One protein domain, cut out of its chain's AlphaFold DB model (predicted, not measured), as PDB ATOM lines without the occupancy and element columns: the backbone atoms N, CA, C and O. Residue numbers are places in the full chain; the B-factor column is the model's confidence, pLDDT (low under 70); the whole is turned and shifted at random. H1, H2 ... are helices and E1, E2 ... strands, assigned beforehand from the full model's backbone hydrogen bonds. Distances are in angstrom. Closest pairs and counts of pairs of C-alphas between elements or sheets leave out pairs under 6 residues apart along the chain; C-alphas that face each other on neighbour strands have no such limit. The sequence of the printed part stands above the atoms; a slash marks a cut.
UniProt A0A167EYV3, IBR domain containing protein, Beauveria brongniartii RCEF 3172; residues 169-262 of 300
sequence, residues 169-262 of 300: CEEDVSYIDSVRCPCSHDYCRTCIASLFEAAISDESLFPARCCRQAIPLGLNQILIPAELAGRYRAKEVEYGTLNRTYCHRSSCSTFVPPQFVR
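AT A GLANCE: This is residues 169 to 262 of the 300 residues of the protein "IBR domain containing protein" of Beauveria brongniartii RCEF 3172 (UniProt A0A167EYV3). A rod of 50 by 23 by 20 A has H1 and H3 in its middle, hairpin E2 E3 and E1 at one end, and residues 241 to 262 at the other. It is mixed, only just loose, close to compact, with 15.3 A radius of gyration of the C-alphas; under half of 94 printed residues are in E1 E2 E3 H1 H2 H3.

HOW THE PARTS SIT: E1, residues 172 to 174, pairs with no named strand. E2, 178 to 180, and E3, 186 to 188, form an antiparallel hairpin, N 179 and O 187 within hydrogen-bond range at 2.8 A. H1, 189 to 201, touches H3, 226 to 240, the same way, only just steep at 36 degrees; C-alphas 200 and 232 are closest, 6.0 A. H2, 217 to 220, is close to H3 but not clearly touching. H1 and H3 have every O i to N i+4 pair within range.

IN THESE COORDINATES: E1 begins at (25.351, -5.793, -10.212). H3, 20.9 A long, ends at (24.941, 29.526, -11.943).

THE WHOLE: The printed part has no cut. Link H1 to H2 is long. Residues 219, 220 and 262 have pLDDT under 70.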
ATOM      1  N   CYS A 169      29.580   0.815 -15.109       96.31
ATOM      2  CA  CYS A 169      30.547  -0.276 -14.922       96.31
ATOM      3  C   CYS A 169      29.956  -1.663 -15.192       96.31
ATOM      4  O   CYS A 169      30.681  -2.648 -15.115       96.31
ATOM      5  N   GLU A 170      28.653  -1.744 -15.479       94.81
ATOM      6  CA  GLU A 170      27.909  -2.983 -15.727       94.81
ATOM      7  C   GLU A 170      27.865  -3.988 -14.567       94.81
ATOM      8  O   GLU A 170      27.356  -5.094 -14.744       94.81
ATOM      9  N   GLU A 171      28.336  -3.599 -13.384       94.75
ATOM     10  CA  GLU A 171      28.327  -4.427 -12.182       94.75
ATOM     11  C   GLU A 171      26.944  -4.446 -11.517       94.75
ATOM     12  O   GLU A 171      26.256  -3.419 -11.434       94.75
ATOM     13  N   ASP A 172      26.551  -5.621 -11.021       92.62
ATOM     14  CA  ASP A 172      25.351  -5.793 -10.212       92.62
ATOM     15  C   ASP A 172      25.633  -5.379  -8.765       92.62
ATOM     16  O   ASP A 172      26.461  -5.965  -8.070       92.62
ATOM     17  N   VAL A 173      24.901  -4.374  -8.295       90.25
ATOM     18  CA  VAL A 173      25.014  -3.820  -6.944       90.25
ATOM     19  C   VAL A 173      23.710  -3.985  -6.175       90.25
ATOM     20  O   VAL A 173      22.635  -4.136  -6.758       90.25
ATOM     21  N   SER A 174      23.779  -3.969  -4.843       87.44
ATOM     22  CA  SER A 174      22.574  -4.010  -4.011       87.44
ATOM     23  C   SER A 174      21.694  -2.786  -4.273       87.44
ATOM     24  O   SER A 174      22.206  -1.683  -4.457       87.44
ATOM     25  N   TYR A 175      20.370  -2.957  -4.226       85.31
ATOM     26  CA  TYR A 175      19.407  -1.855  -4.316       85.31
ATOM     27  C   TYR A 175      19.755  -0.669  -3.401       85.31
ATOM     28  O   TYR A 175      19.653   0.480  -3.826       85.31
ATOM     29  N   ILE A 176      20.220  -0.938  -2.177       83.81
ATOM     30  CA  ILE A 176      20.567   0.094  -1.189       83.81
ATOM     31  C   ILE A 176      21.770   0.932  -1.652       83.81
ATOM     32  O   ILE A 176      21.822   2.129  -1.391       83.81
ATOM     33  N   ASP A 177      22.702   0.322  -2.385       85.94
ATOM     34  CA  ASP A 177      23.939   0.948  -2.868       85.94
ATOM     35  C   ASP A 177      23.837   1.459  -4.313       85.94
ATOM     36  O   ASP A 177      24.823   1.924  -4.895       85.94
ATOM     37  N   SER A 178      22.640   1.386  -4.895       89.12
ATOM     38  CA  SER A 178      22.337   1.921  -6.217       89.12
ATOM     39  C   SER A 178      21.628   3.272  -6.139       89.12
ATOM     40  O   SER A 178      20.746   3.487  -5.310       89.12
ATOM     41  N   VAL A 179      21.988   4.179  -7.039       88.25
ATOM     42  CA  VAL A 179      21.281   5.430  -7.321       88.25
ATOM     43  C   VAL A 179      20.445   5.248  -8.577       88.25
ATOM     44  O   VAL A 179      21.009   4.895  -9.611       88.25
ATOM     45  N   ARG A 180      19.157   5.593  -8.526       88.12
ATOM     46  CA  ARG A 180      18.314   5.691  -9.716       88.12
ATOM     47  C   ARG A 180      18.271   7.121 -10.239       88.12
ATOM     48  O   ARG A 180      17.910   8.047  -9.524       88.12
ATOM     49  N   CYS A 181      18.616   7.304 -11.507       88.75
ATOM     50  CA  CYS A 181      18.505   8.595 -12.181       88.75
ATOM     51  C   CYS A 181      17.062   8.877 -12.639       88.75
ATOM     52  O   CYS A 181      16.308   7.931 -12.880       88.75
ATOM     53  N   PRO A 182      16.700  10.150 -12.903       87.44
ATOM     54  CA  PRO A 182      15.395  10.507 -13.478       87.44
ATOM     55  C   PRO A 182      15.084   9.788 -14.801       87.44
ATOM     56  O   PRO A 182      13.931   9.512 -15.115       87.44
ATOM     57  N   CYS A 183      16.124   9.409 -15.550       89.94
ATOM     58  CA  CYS A 183      16.008   8.646 -16.788       89.94
ATOM     59  C   CYS A 183      15.870   7.127 -16.576       89.94
ATOM     60  O   CYS A 183      16.026   6.375 -17.534       89.94
ATOM     61  N   SER A 184      15.625   6.661 -15.344       90.06
ATOM     62  CA  SER A 184      15.502   5.254 -14.915       90.06
ATOM     63  C   SER A 184      16.765   4.380 -14.980       90.06
ATOM     64  O   SER A 184      16.695   3.195 -14.667       90.06
ATOM     65  N   HIS A 185      17.926   4.943 -15.327       93.56
ATOM     66  CA  HIS A 185      19.204   4.230 -15.237       93.56
ATOM     67  C   HIS A 185      19.735   4.199 -13.806       93.56
ATOM     68  O   HIS A 185      19.657   5.202 -13.095       93.56
ATOM     69  N   ASP A 186      20.331   3.071 -13.427       92.69
ATOM     70  CA  ASP A 186      20.908   2.873 -12.105       92.69
ATOM     71  C   ASP A 186      22.446   3.027 -12.152       92.69
ATOM     72  O   ASP A 186      23.102   2.596 -13.103       92.69
ATOM     73  N   TYR A 187      23.037   3.641 -11.126       93.31
ATOM     74  CA  TYR A 187      24.487   3.779 -10.936       93.31
ATOM     75  C   TYR A 187      24.906   3.204  -9.586       93.31
ATOM     76  O   TYR A 187      24.209   3.379  -8.590       93.31
ATOM     77  N   CYS A 188      26.080   2.580  -9.521       92.44
ATOM     78  CA  CYS A 188      26.718   2.267  -8.245       92.44
ATOM     79  C   CYS A 188      27.336   3.523  -7.603       92.44
ATOM     80  O   CYS A 188      27.583   4.531  -8.276       92.44
ATOM     81  N   ARG A 189      27.635   3.442  -6.299       90.50
ATOM     82  CA  ARG A 189      28.197   4.545  -5.490       90.50
ATOM     83  C   ARG A 189      29.459   5.173  -6.087       90.50
ATOM     84  O   ARG A 189      29.623   6.387  -6.053       90.50
ATOM     85  N   THR A 190      30.352   4.354  -6.635       92.62
ATOM     86  CA  THR A 190      31.637   4.811  -7.182       92.62
ATOM     87  C   THR A 190      31.455   5.534  -8.514       92.62
ATOM     88  O   THR A 190      31.992   6.628  -8.702       92.62
ATOM     89  N   CYS A 191      30.652   4.976  -9.422       94.75
ATOM     90  CA  CYS A 191      30.394   5.580 -10.727       94.75
ATOM     91  C   CYS A 191      29.615   6.892 -10.610       94.75
ATOM     92  O   CYS A 191      29.950   7.853 -11.300       94.75
ATOM     93  N   ILE A 192      28.614   6.966  -9.723       93.12
ATOM     94  CA  ILE A 192      27.877   8.218  -9.529       93.12
ATOM     95  C   ILE A 192      28.779   9.303  -8.928       93.12
ATOM     96  O   ILE A 192      28.788  10.420  -9.433       93.12
ATOM     97  N   ALA A 193      29.601   8.979  -7.922       93.06
ATOM     98  CA  ALA A 193      30.554   9.932  -7.349       93.06
ATOM     99  C   ALA A 193      31.534  10.465  -8.408       93.06
ATOM    100  O   ALA A 193      31.715  11.675  -8.519       93.06
ATOM    101  N   SER A 194      32.070   9.579  -9.252       93.88
ATOM    102  CA  SER A 194      32.966   9.953 -10.356       93.88
ATOM    103  C   SER A 194      32.299  10.919 -11.342       93.88
ATOM    104  O   SER A 194      32.928  11.859 -11.825       93.88
ATOM    105  N   LEU A 195      31.004  10.729 -11.621       93.88
ATOM    106  CA  LEU A 195      30.236  11.619 -12.491       93.88
ATOM    107  C   LEU A 195      30.095  13.028 -11.889       93.88
ATOM    108  O   LEU A 195      30.261  14.023 -12.596       93.88
ATOM    109  N   PHE A 196      29.833  13.122 -10.581       94.25
ATOM    110  CA  PHE A 196      29.789  14.403  -9.865       94.25
ATOM    111  C   PHE A 196      31.171  15.076  -9.799       94.25
ATOM    112  O   PHE A 196      31.270  16.287  -9.986       94.25
ATOM    113  N   GLU A 197      32.245  14.313  -9.592       94.69
ATOM    114  CA  GLU A 197      33.623  14.827  -9.616       94.69
ATOM    115  C   GLU A 197      34.025  15.384 -10.986       94.69
ATOM    116  O   GLU A 197      34.642  16.454 -11.065       94.69
ATOM    117  N   ALA A 198      33.639  14.698 -12.064       94.50
ATOM    118  CA  ALA A 198      33.871  15.160 -13.426       94.50
ATOM    119  C   ALA A 198      33.153  16.493 -13.688       94.50
ATOM    120  O   ALA A 198      33.774  17.436 -14.171       94.50
ATOM    121  N   ALA A 199      31.886  16.610 -13.279       94.38
ATOM    122  CA  ALA A 199      31.117  17.848 -13.408       94.38
ATOM    123  C   ALA A 199      31.679  19.008 -12.555       94.38
ATOM    124  O   ALA A 199      31.576  20.169 -12.940       94.38
ATOM    125  N   ILE A 200      32.308  18.728 -11.407       93.62
ATOM    126  CA  ILE A 200      33.010  19.764 -10.621       93.62
ATOM    127  C   ILE A 200      34.224  20.299 -11.377       93.62
ATOM    128  O   ILE A 200      34.497  21.502 -11.333       93.62
ATOM    129  N   SER A 201      34.966  19.394 -12.014       92.19
ATOM    130  CA  SER A 201      36.252  19.686 -12.644       92.19
ATOM    131  C   SER A 201      36.093  20.347 -14.013       92.19
ATOM    132  O   SER A 201      36.902  21.199 -14.370       92.19
ATOM    133  N   ASP A 202      35.045  19.985 -14.753       92.81
ATOM    134  CA  ASP A 202      34.758  20.483 -16.095       92.81
ATOM    135  C   ASP A 202      33.362  21.116 -16.152       92.81
ATOM    136  O   ASP A 202      32.337  20.441 -16.051       92.81
ATOM    137  N   GLU A 203      33.329  22.434 -16.359       90.88
ATOM    138  CA  GLU A 203      32.093  23.209 -16.478       90.88
ATOM    139  C   GLU A 203      31.217  22.747 -17.658       90.88
ATOM    140  O   GLU A 203      29.990  22.826 -17.583       90.88
ATOM    141  N   SER A 204      31.806  22.206 -18.731       91.94
ATOM    142  CA  SER A 204      31.041  21.703 -19.881       91.94
ATOM    143  C   SER A 204      30.199  20.467 -19.544       91.94
ATOM    144  O   SER A 204      29.172  20.214 -20.182       91.94
ATOM    145  N   LEU A 205      30.601  19.726 -18.508       91.94
ATOM    146  CA  LEU A 205      29.896  18.559 -17.984       91.94
ATOM    147  C   LEU A 205      28.880  18.927 -16.898       91.94
ATOM    148  O   LEU A 205      28.256  18.035 -16.323       91.94
ATOM    149  N   PHE A 206      28.696  20.220 -16.616       91.94
ATOM    150  CA  PHE A 206      27.804  20.696 -15.571       91.94
ATOM    151  C   PHE A 206      26.390  21.034 -16.096       91.94
ATOM    152  O   PHE A 206      26.224  21.575 -17.196       91.94
ATOM    153  N   PRO A 207      25.318  20.750 -15.331       93.00
ATOM    154  CA  PRO A 207      25.270  19.824 -14.195       93.00
ATOM    155  C   PRO A 207      25.561  18.383 -14.632       93.00
ATOM    156  O   PRO A 207      25.423  18.069 -15.816       93.00
ATOM    157  N   ALA A 208      25.885  17.510 -13.675       93.12
ATOM    158  CA  ALA A 208      25.996  16.072 -13.901       93.12
ATOM    159  C   ALA A 208      24.705  15.535 -14.543       93.12
ATOM    160  O   ALA A 208      23.597  15.822 -14.079       93.12
ATOM    161  N   ARG A 209      24.835  14.777 -15.637       93.44
ATOM    162  CA  ARG A 209      23.701  14.323 -16.454       93.44
ATOM    163  C   ARG A 209      23.780  12.835 -16.760       93.44
ATOM    164  O   ARG A 209      24.855  12.308 -17.030       93.44
ATOM    165  N   CYS A 210      22.619  12.195 -16.858       93.75
ATOM    166  CA  CYS A 210      22.451  10.906 -17.526       93.75
ATOM    167  C   CYS A 210      21.375  11.055 -18.606       93.75
ATOM    168  O   CYS A 210      20.353  11.695 -18.378       93.75
ATOM    169  N   CYS A 211      21.614  10.537 -19.814       92.88
ATOM    170  CA  CYS A 211      20.674  10.669 -20.941       92.88
ATOM    171  C   CYS A 211      20.220  12.115 -21.209       92.88
ATOM    172  O   CYS A 211      19.078  12.355 -21.589       92.88
ATOM    173  N   ARG A 212      21.129  13.082 -21.010       89.69
ATOM    174  CA  ARG A 212      20.888  14.537 -21.111       89.69
ATOM    175  C   ARG A 212      19.945  15.122 -20.051       89.69
ATOM    176  O   ARG A 212      19.694  16.321 -20.091       89.69
ATOM    177  N   GLN A 213      19.478  14.328 -19.095       91.00
ATOM    178  CA  GLN A 213      18.714  14.795 -17.942       91.00
ATOM    179  C   GLN A 213      19.663  15.085 -16.779       91.00
ATOM    180  O   GLN A 213      20.561  14.288 -16.507       91.00
ATOM    181  N   ALA A 214      19.484  16.230 -16.119       90.69
ATOM    182  CA  ALA A 214      20.266  16.584 -14.939       90.69
ATOM    183  C   ALA A 214      19.962  15.606 -13.801       90.69
ATOM    184  O   ALA A 214      18.805  15.265 -13.558       90.69
ATOM    185  N   ILE A 215      21.006  15.160 -13.114       90.25
ATOM    186  CA  ILE A 215      20.883  14.290 -11.953       90.25
ATOM    187  C   ILE A 215      20.872  15.196 -10.714       90.25
ATOM    188  O   ILE A 215      21.909  15.775 -10.383       90.25
ATOM    189  N   PRO A 216      19.729  15.353 -10.025       85.56
ATOM    190  CA  PRO A 216      19.665  16.176  -8.825       85.56
ATOM    191  C   PRO A 216      20.489  15.544  -7.698       85.56
ATOM    192  O   PRO A 216      20.385  14.350  -7.422       85.56
ATOM    193  N   LEU A 217      21.283  16.361  -7.005       83.81
ATOM    194  CA  LEU A 217      22.101  15.904  -5.878       83.81
ATOM    195  C   LEU A 217      21.241  15.373  -4.714       83.81
ATOM    196  O   LEU A 217      21.672  14.466  -4.005       83.81
ATOM    197  N   GLY A 218      20.028  15.918  -4.540       74.69
ATOM    198  CA  GLY A 218      19.095  15.549  -3.468       74.69
ATOM    199  C   GLY A 218      18.777  14.055  -3.421       74.69
ATOM    200  O   GLY A 218      18.879  13.464  -2.355       74.69
ATOM    201  N   LEU A 219      18.547  13.427  -4.581       66.56
ATOM    202  CA  LEU A 219      18.240  11.992  -4.695       66.56
ATOM    203  C   LEU A 219      19.406  11.073  -4.285       66.56
ATOM    204  O   LEU A 219      19.224   9.881  -4.053       66.56
ATOM    205  N   ASN A 220      20.620  11.622  -4.207       67.50
ATOM    206  CA  ASN A 220      21.855  10.844  -4.106       67.50
ATOM    207  C   ASN A 220      22.647  11.141  -2.838       67.50
ATOM    208  O   ASN A 220      23.721  10.569  -2.639       67.50
ATOM    209  N   GLN A 221      22.167  12.057  -1.996       73.88
ATOM    210  CA  GLN A 221      22.992  12.662  -0.957       73.88
ATOM    211  C   GLN A 221      23.515  11.643   0.071       73.88
ATOM    212  O   GLN A 221      24.590  11.836   0.625       73.88
ATOM    213  N   ILE A 222      22.807  10.533   0.286       75.56
ATOM    214  CA  ILE A 222      23.221   9.459   1.211       75.56
ATOM    215  C   ILE A 222      24.323   8.577   0.609       75.56
ATOM    216  O   ILE A 222      25.119   7.961   1.323       75.56
ATOM    217  N   LEU A 223      24.360   8.482  -0.721       79.06
ATOM    218  CA  LEU A 223      25.292   7.622  -1.444       79.06
ATOM    219  C   LEU A 223      26.577   8.357  -1.842       79.06
ATOM    220  O   LEU A 223      27.596   7.708  -2.082       79.06
ATOM    221  N   ILE A 224      26.549   9.693  -1.819       85.19
ATOM    222  CA  ILE A 224      27.666  10.584  -2.139       85.19
ATOM    223  C   ILE A 224      28.335  11.086  -0.845       85.19
ATOM    224  O   ILE A 224      27.640  11.541   0.061       85.19
ATOM    225  N   PRO A 225      29.678  11.072  -0.742       87.50
ATOM    226  CA  PRO A 225      30.385  11.650   0.401       87.50
ATOM    227  C   PRO A 225      30.025  13.124   0.642       87.50
ATOM    228  O   PRO A 225      29.947  13.915  -0.300       87.50
ATOM    229  N   ALA A 226      29.874  13.521   1.910       87.19
ATOM    230  CA  ALA A 226      29.458  14.876   2.287       87.19
ATOM    231  C   ALA A 226      30.386  15.974   1.732       87.19
ATOM    232  O   ALA A 226      29.912  17.025   1.302       87.19
ATOM    233  N   GLU A 227      31.695  15.714   1.680       90.12
ATOM    234  CA  GLU A 227      32.674  16.630   1.089       90.12
ATOM    235  C   GLU A 227      32.425  16.843  -0.413       90.12
ATOM    236  O   GLU A 227      32.404  17.981  -0.888       90.12
ATOM    237  N   LEU A 228      32.180  15.760  -1.158       90.88
ATOM    238  CA  LEU A 228      31.894  15.816  -2.591       90.88
ATOM    239  C   LEU A 228      30.574  16.549  -2.860       90.88
ATOM    240  O   LEU A 228      30.524  17.439  -3.710       90.88
ATOM    241  N   ALA A 229      29.530  16.242  -2.087       90.44
ATOM    242  CA  ALA A 229      28.249  16.936  -2.159       90.44
ATOM    243  C   ALA A 229      28.395  18.443  -1.871       90.44
ATOM    244  O   ALA A 229      27.832  19.270  -2.589       90.44
ATOM    245  N   GLY A 230      29.188  18.816  -0.859       89.81
ATOM    246  CA  GLY A 230      29.472  20.212  -0.520       89.81
ATOM    247  C   GLY A 230      30.210  20.955  -1.635       89.81
ATOM    248  O   GLY A 230      29.812  22.057  -2.016       89.81
ATOM    249  N   ARG A 231      31.241  20.331  -2.218       92.12
ATOM    250  CA  ARG A 231      31.973  20.883  -3.369       92.12
ATOM    251  C   ARG A 231      31.073  21.060  -4.590       92.12
ATOM    252  O   ARG A 231      31.155  22.094  -5.249       92.12
ATOM    253  N   TYR A 232      30.204  20.091  -4.874       92.62
ATOM    254  CA  TYR A 232      29.262  20.185  -5.989       92.62
ATOM    255  C   TYR A 232      28.276  21.345  -5.802       92.62
ATOM    256  O   TYR A 232      28.127  22.157  -6.709       92.62
ATOM    257  N   ARG A 233      27.687  21.501  -4.606       90.69
ATOM    258  CA  ARG A 233      26.806  22.643  -4.281       90.69
ATOM    259  C   ARG A 233      27.513  23.988  -4.421       90.69
ATOM    260  O   ARG A 233      26.938  24.943  -4.935       90.69
ATOM    261  N   ALA A 234      28.776  24.075  -4.003       89.75
ATOM    262  CA  ALA A 234      29.565  25.285  -4.208       89.75
ATOM    263  C   ALA A 234      29.729  25.606  -5.708       89.75
ATOM    264  O   ALA A 234      29.597  26.765  -6.105       89.75
ATOM    265  N   LYS A 235      29.941  24.579  -6.545       91.75
ATOM    266  CA  LYS A 235      29.987  24.719  -8.006       91.75
ATOM    267  C   LYS A 235      28.637  25.052  -8.638       91.75
ATOM    268  O   LYS A 235      28.630  25.812  -9.597       91.75
ATOM    269  N   GLU A 236      27.511  24.585  -8.094       90.19
ATOM    270  CA  GLU A 236      26.171  25.012  -8.542       90.19
ATOM    271  C   GLU A 236      26.011  26.533  -8.432       90.19
ATOM    272  O   GLU A 236      25.570  27.180  -9.383       90.19
ATOM    273  N   VAL A 237      26.438  27.118  -7.309       89.50
ATOM    274  CA  VAL A 237      26.395  28.575  -7.103       89.50
ATOM    275  C   VAL A 237      27.383  29.294  -8.020       89.50
ATOM    276  O   VAL A 237      27.032  30.303  -8.635       89.50
ATOM    277  N   GLU A 238      28.613  28.788  -8.129       91.56
ATOM    278  CA  GLU A 238      29.642  29.369  -8.995       91.56
ATOM    279  C   GLU A 238      29.193  29.386 -10.458       91.56
ATOM    280  O   GLU A 238      29.119  30.455 -11.064       91.56
ATOM    281  N   TYR A 239      28.837  28.226 -11.013       90.12
ATOM    282  CA  TYR A 239      28.482  28.092 -12.420       90.12
ATOM    283  C   TYR A 239      27.131  28.729 -12.760       90.12
ATOM    284  O   TYR A 239      26.972  29.259 -13.861       90.12
ATOM    285  N   GLY A 240      26.197  28.786 -11.805       86.88
ATOM    286  CA  GLY A 240      24.941  29.526 -11.943       86.88
ATOM    287  C   GLY A 240      25.092  31.053 -11.882       86.88
ATOM    288  O   GLY A 240      24.181  31.778 -12.281       86.88
ATOM    289  N   THR A 241      26.232  31.573 -11.415       87.00
ATOM    290  CA  THR A 241      26.482  33.019 -11.351       87.00
ATOM    291  C   THR A 241      26.977  33.535 -12.707       87.00
ATOM    292  O   THR A 241      27.987  33.061 -13.217       87.00
ATOM    293  N   LEU A 242      26.309  34.549 -13.277       83.56
ATOM    294  CA  LEU A 242      26.702  35.163 -14.559       83.56
ATOM    295  C   LEU A 242      28.025  35.944 -14.458       83.56
ATOM    296  O   LEU A 242      28.979  35.674 -15.179       83.56
ATOM    297  N   ASN A 243      28.098  36.911 -13.536       84.00
ATOM    298  CA  ASN A 243      29.278  37.758 -13.335       84.00
ATOM    299  C   ASN A 243      30.135  37.214 -12.188       84.00
ATOM    300  O   ASN A 243      30.186  37.791 -11.096       84.00
ATOM    301  N   ARG A 244      30.767  36.059 -12.420       88.75
ATOM    302  CA  ARG A 244      31.575  35.371 -11.405       88.75
ATOM    303  C   ARG A 244      32.748  36.245 -10.988       88.75
ATOM    304  O   ARG A 244      33.510  36.734 -11.816       88.75
ATOM    305  N   THR A 245      32.887  36.429  -9.684       87.38
ATOM    306  CA  THR A 245      34.012  37.150  -9.098       87.38
ATOM    307  C   THR A 245      34.929  36.135  -8.441       87.38
ATOM    308  O   THR A 245      34.471  35.297  -7.668       87.38
ATOM    309  N   TYR A 246      36.221  36.216  -8.735       89.50
ATOM    310  CA  TYR A 246      37.240  35.350  -8.153       89.50
ATOM    311  C   TYR A 246      38.226  36.174  -7.335       89.50
ATOM    312  O   TYR A 246      38.450  37.359  -7.598       89.50
ATOM    313  N   CYS A 247      38.837  35.544  -6.336       86.44
ATOM    314  CA  CYS A 247      39.942  36.149  -5.611       86.44
ATOM    315  C   CYS A 247      41.086  36.488  -6.580       86.44
ATOM    316  O   CYS A 247      41.576  35.626  -7.301       86.44
ATOM    317  N   HIS A 248      41.546  37.739  -6.558       86.25
ATOM    318  CA  HIS A 248      42.607  38.228  -7.446       86.25
ATOM    319  C   HIS A 248      43.973  37.558  -7.214       86.25
ATOM    320  O   HIS A 248      44.847  37.614  -8.077       86.25
ATOM    321  N   ARG A 249      44.198  36.966  -6.033       87.38
ATOM    322  CA  ARG A 249      45.452  36.283  -5.712       87.38
ATOM    323  C   ARG A 249      45.512  34.985  -6.515       87.38
ATOM    324  O   ARG A 249      44.732  34.077  -6.245       87.38
ATOM    325  N   SER A 250      46.467  34.880  -7.439       84.19
ATOM    326  CA  SER A 250      46.622  33.728  -8.345       84.19
ATOM    327  C   SER A 250      46.693  32.380  -7.620       84.19
ATOM    328  O   SER A 250      46.096  31.409  -8.071       84.19
ATOM    329  N   SER A 251      47.348  32.335  -6.456       88.44
ATOM    330  CA  SER A 251      47.443  31.131  -5.618       88.44
ATOM    331  C   SER A 251      46.140  30.743  -4.904       88.44
ATOM    332  O   SER A 251      46.078  29.673  -4.315       88.44
ATOM    333  N   CYS A 252      45.132  31.619  -4.880       85.50
ATOM    334  CA  CYS A 252      43.843  31.385  -4.232       85.50
ATOM    335  C   CYS A 252      42.751  31.164  -5.279       85.50
ATOM    336  O   CYS A 252      42.107  30.121  -5.252       85.50
ATOM    337  N   SER A 253      42.545  32.136  -6.182       83.75
ATOM    338  CA  SER A 253      41.574  32.095  -7.293       83.75
ATOM    339  C   SER A 253      40.192  31.536  -6.918       83.75
ATOM    340  O   SER A 253      39.479  30.987  -7.749       83.75
ATOM    341  N   THR A 254      39.807  31.651  -5.645       88.50
ATOM    342  CA  THR A 254      38.578  31.066  -5.112       88.50
ATOM    343  C   THR A 254      37.391  31.924  -5.519       88.50
ATOM    344  O   THR A 254      37.475  33.156  -5.486       88.50
ATOM    345  N   PHE A 255      36.294  31.279  -5.908       89.62
ATOM    346  CA  PHE A 255      35.043  31.954  -6.226       89.62
ATOM    347  C   PHE A 255      34.495  32.714  -5.008       89.62
ATOM    348  O   PHE A 255      34.499  32.208  -3.886       89.62
ATOM    349  N   VAL A 256      34.014  33.934  -5.243       86.62
ATOM    350  CA  VAL A 256      33.399  34.801  -4.237       86.62
ATOM    351  C   VAL A 256      31.901  34.901  -4.537       86.62
ATOM    352  O   VAL A 256      31.530  35.522  -5.538       86.62
ATOM    353  N   PRO A 257      31.027  34.331  -3.686       83.94
ATOM    354  CA  PRO A 257      29.587  34.404  -3.902       83.94
ATOM    355  C   PRO A 257      29.078  35.857  -3.944       83.94
ATOM    356  O   PRO A 257      29.540  36.678  -3.144       83.94
ATOM    357  N   PRO A 258      28.095  36.190  -4.808       80.62
ATOM    358  CA  PRO A 258      27.629  37.567  -5.016       80.62
ATOM    359  C   PRO A 258      27.193  38.297  -3.741       80.62
ATOM    360  O   PRO A 258      27.445  39.489  -3.596       80.62
ATOM    361  N   GLN A 259      26.611  37.574  -2.780       79.81
ATOM    362  CA  GLN A 259      26.197  38.109  -1.475       79.81
ATOM    363  C   GLN A 259      27.348  38.723  -0.656       79.81
ATOM    364  O   GLN A 259      27.113  39.550   0.225       79.81
ATOM    365  N   PHE A 260      28.597  38.347  -0.950       75.38
ATOM    366  CA  PHE A 260      29.794  38.870  -0.290       75.38
ATOM    367  C   PHE A 260      30.485  39.987  -1.086       75.38
ATOM    368  O   PHE A 260      31.473  40.557  -0.620       75.38
ATOM    369  N   VAL A 261      29.962  40.351  -2.262       72.06
ATOM    370  CA  VAL A 261      30.495  41.430  -3.100       72.06
ATOM    371  C   VAL A 261      29.755  42.735  -2.778       72.06
ATOM    372  O   VAL A 261      28.679  43.006  -3.302       72.06
ATOM    373  N   ARG A 262      30.325  43.577  -1.900       60.59
ATOM    374  CA  ARG A 262      29.802  44.934  -1.624       60.59
ATOM    375  C   ARG A 262      30.365  45.959  -2.620       60.59
ATOM    376  O   ARG A 262      31.538  45.896  -2.977       60.59
TER     377      ARG A 262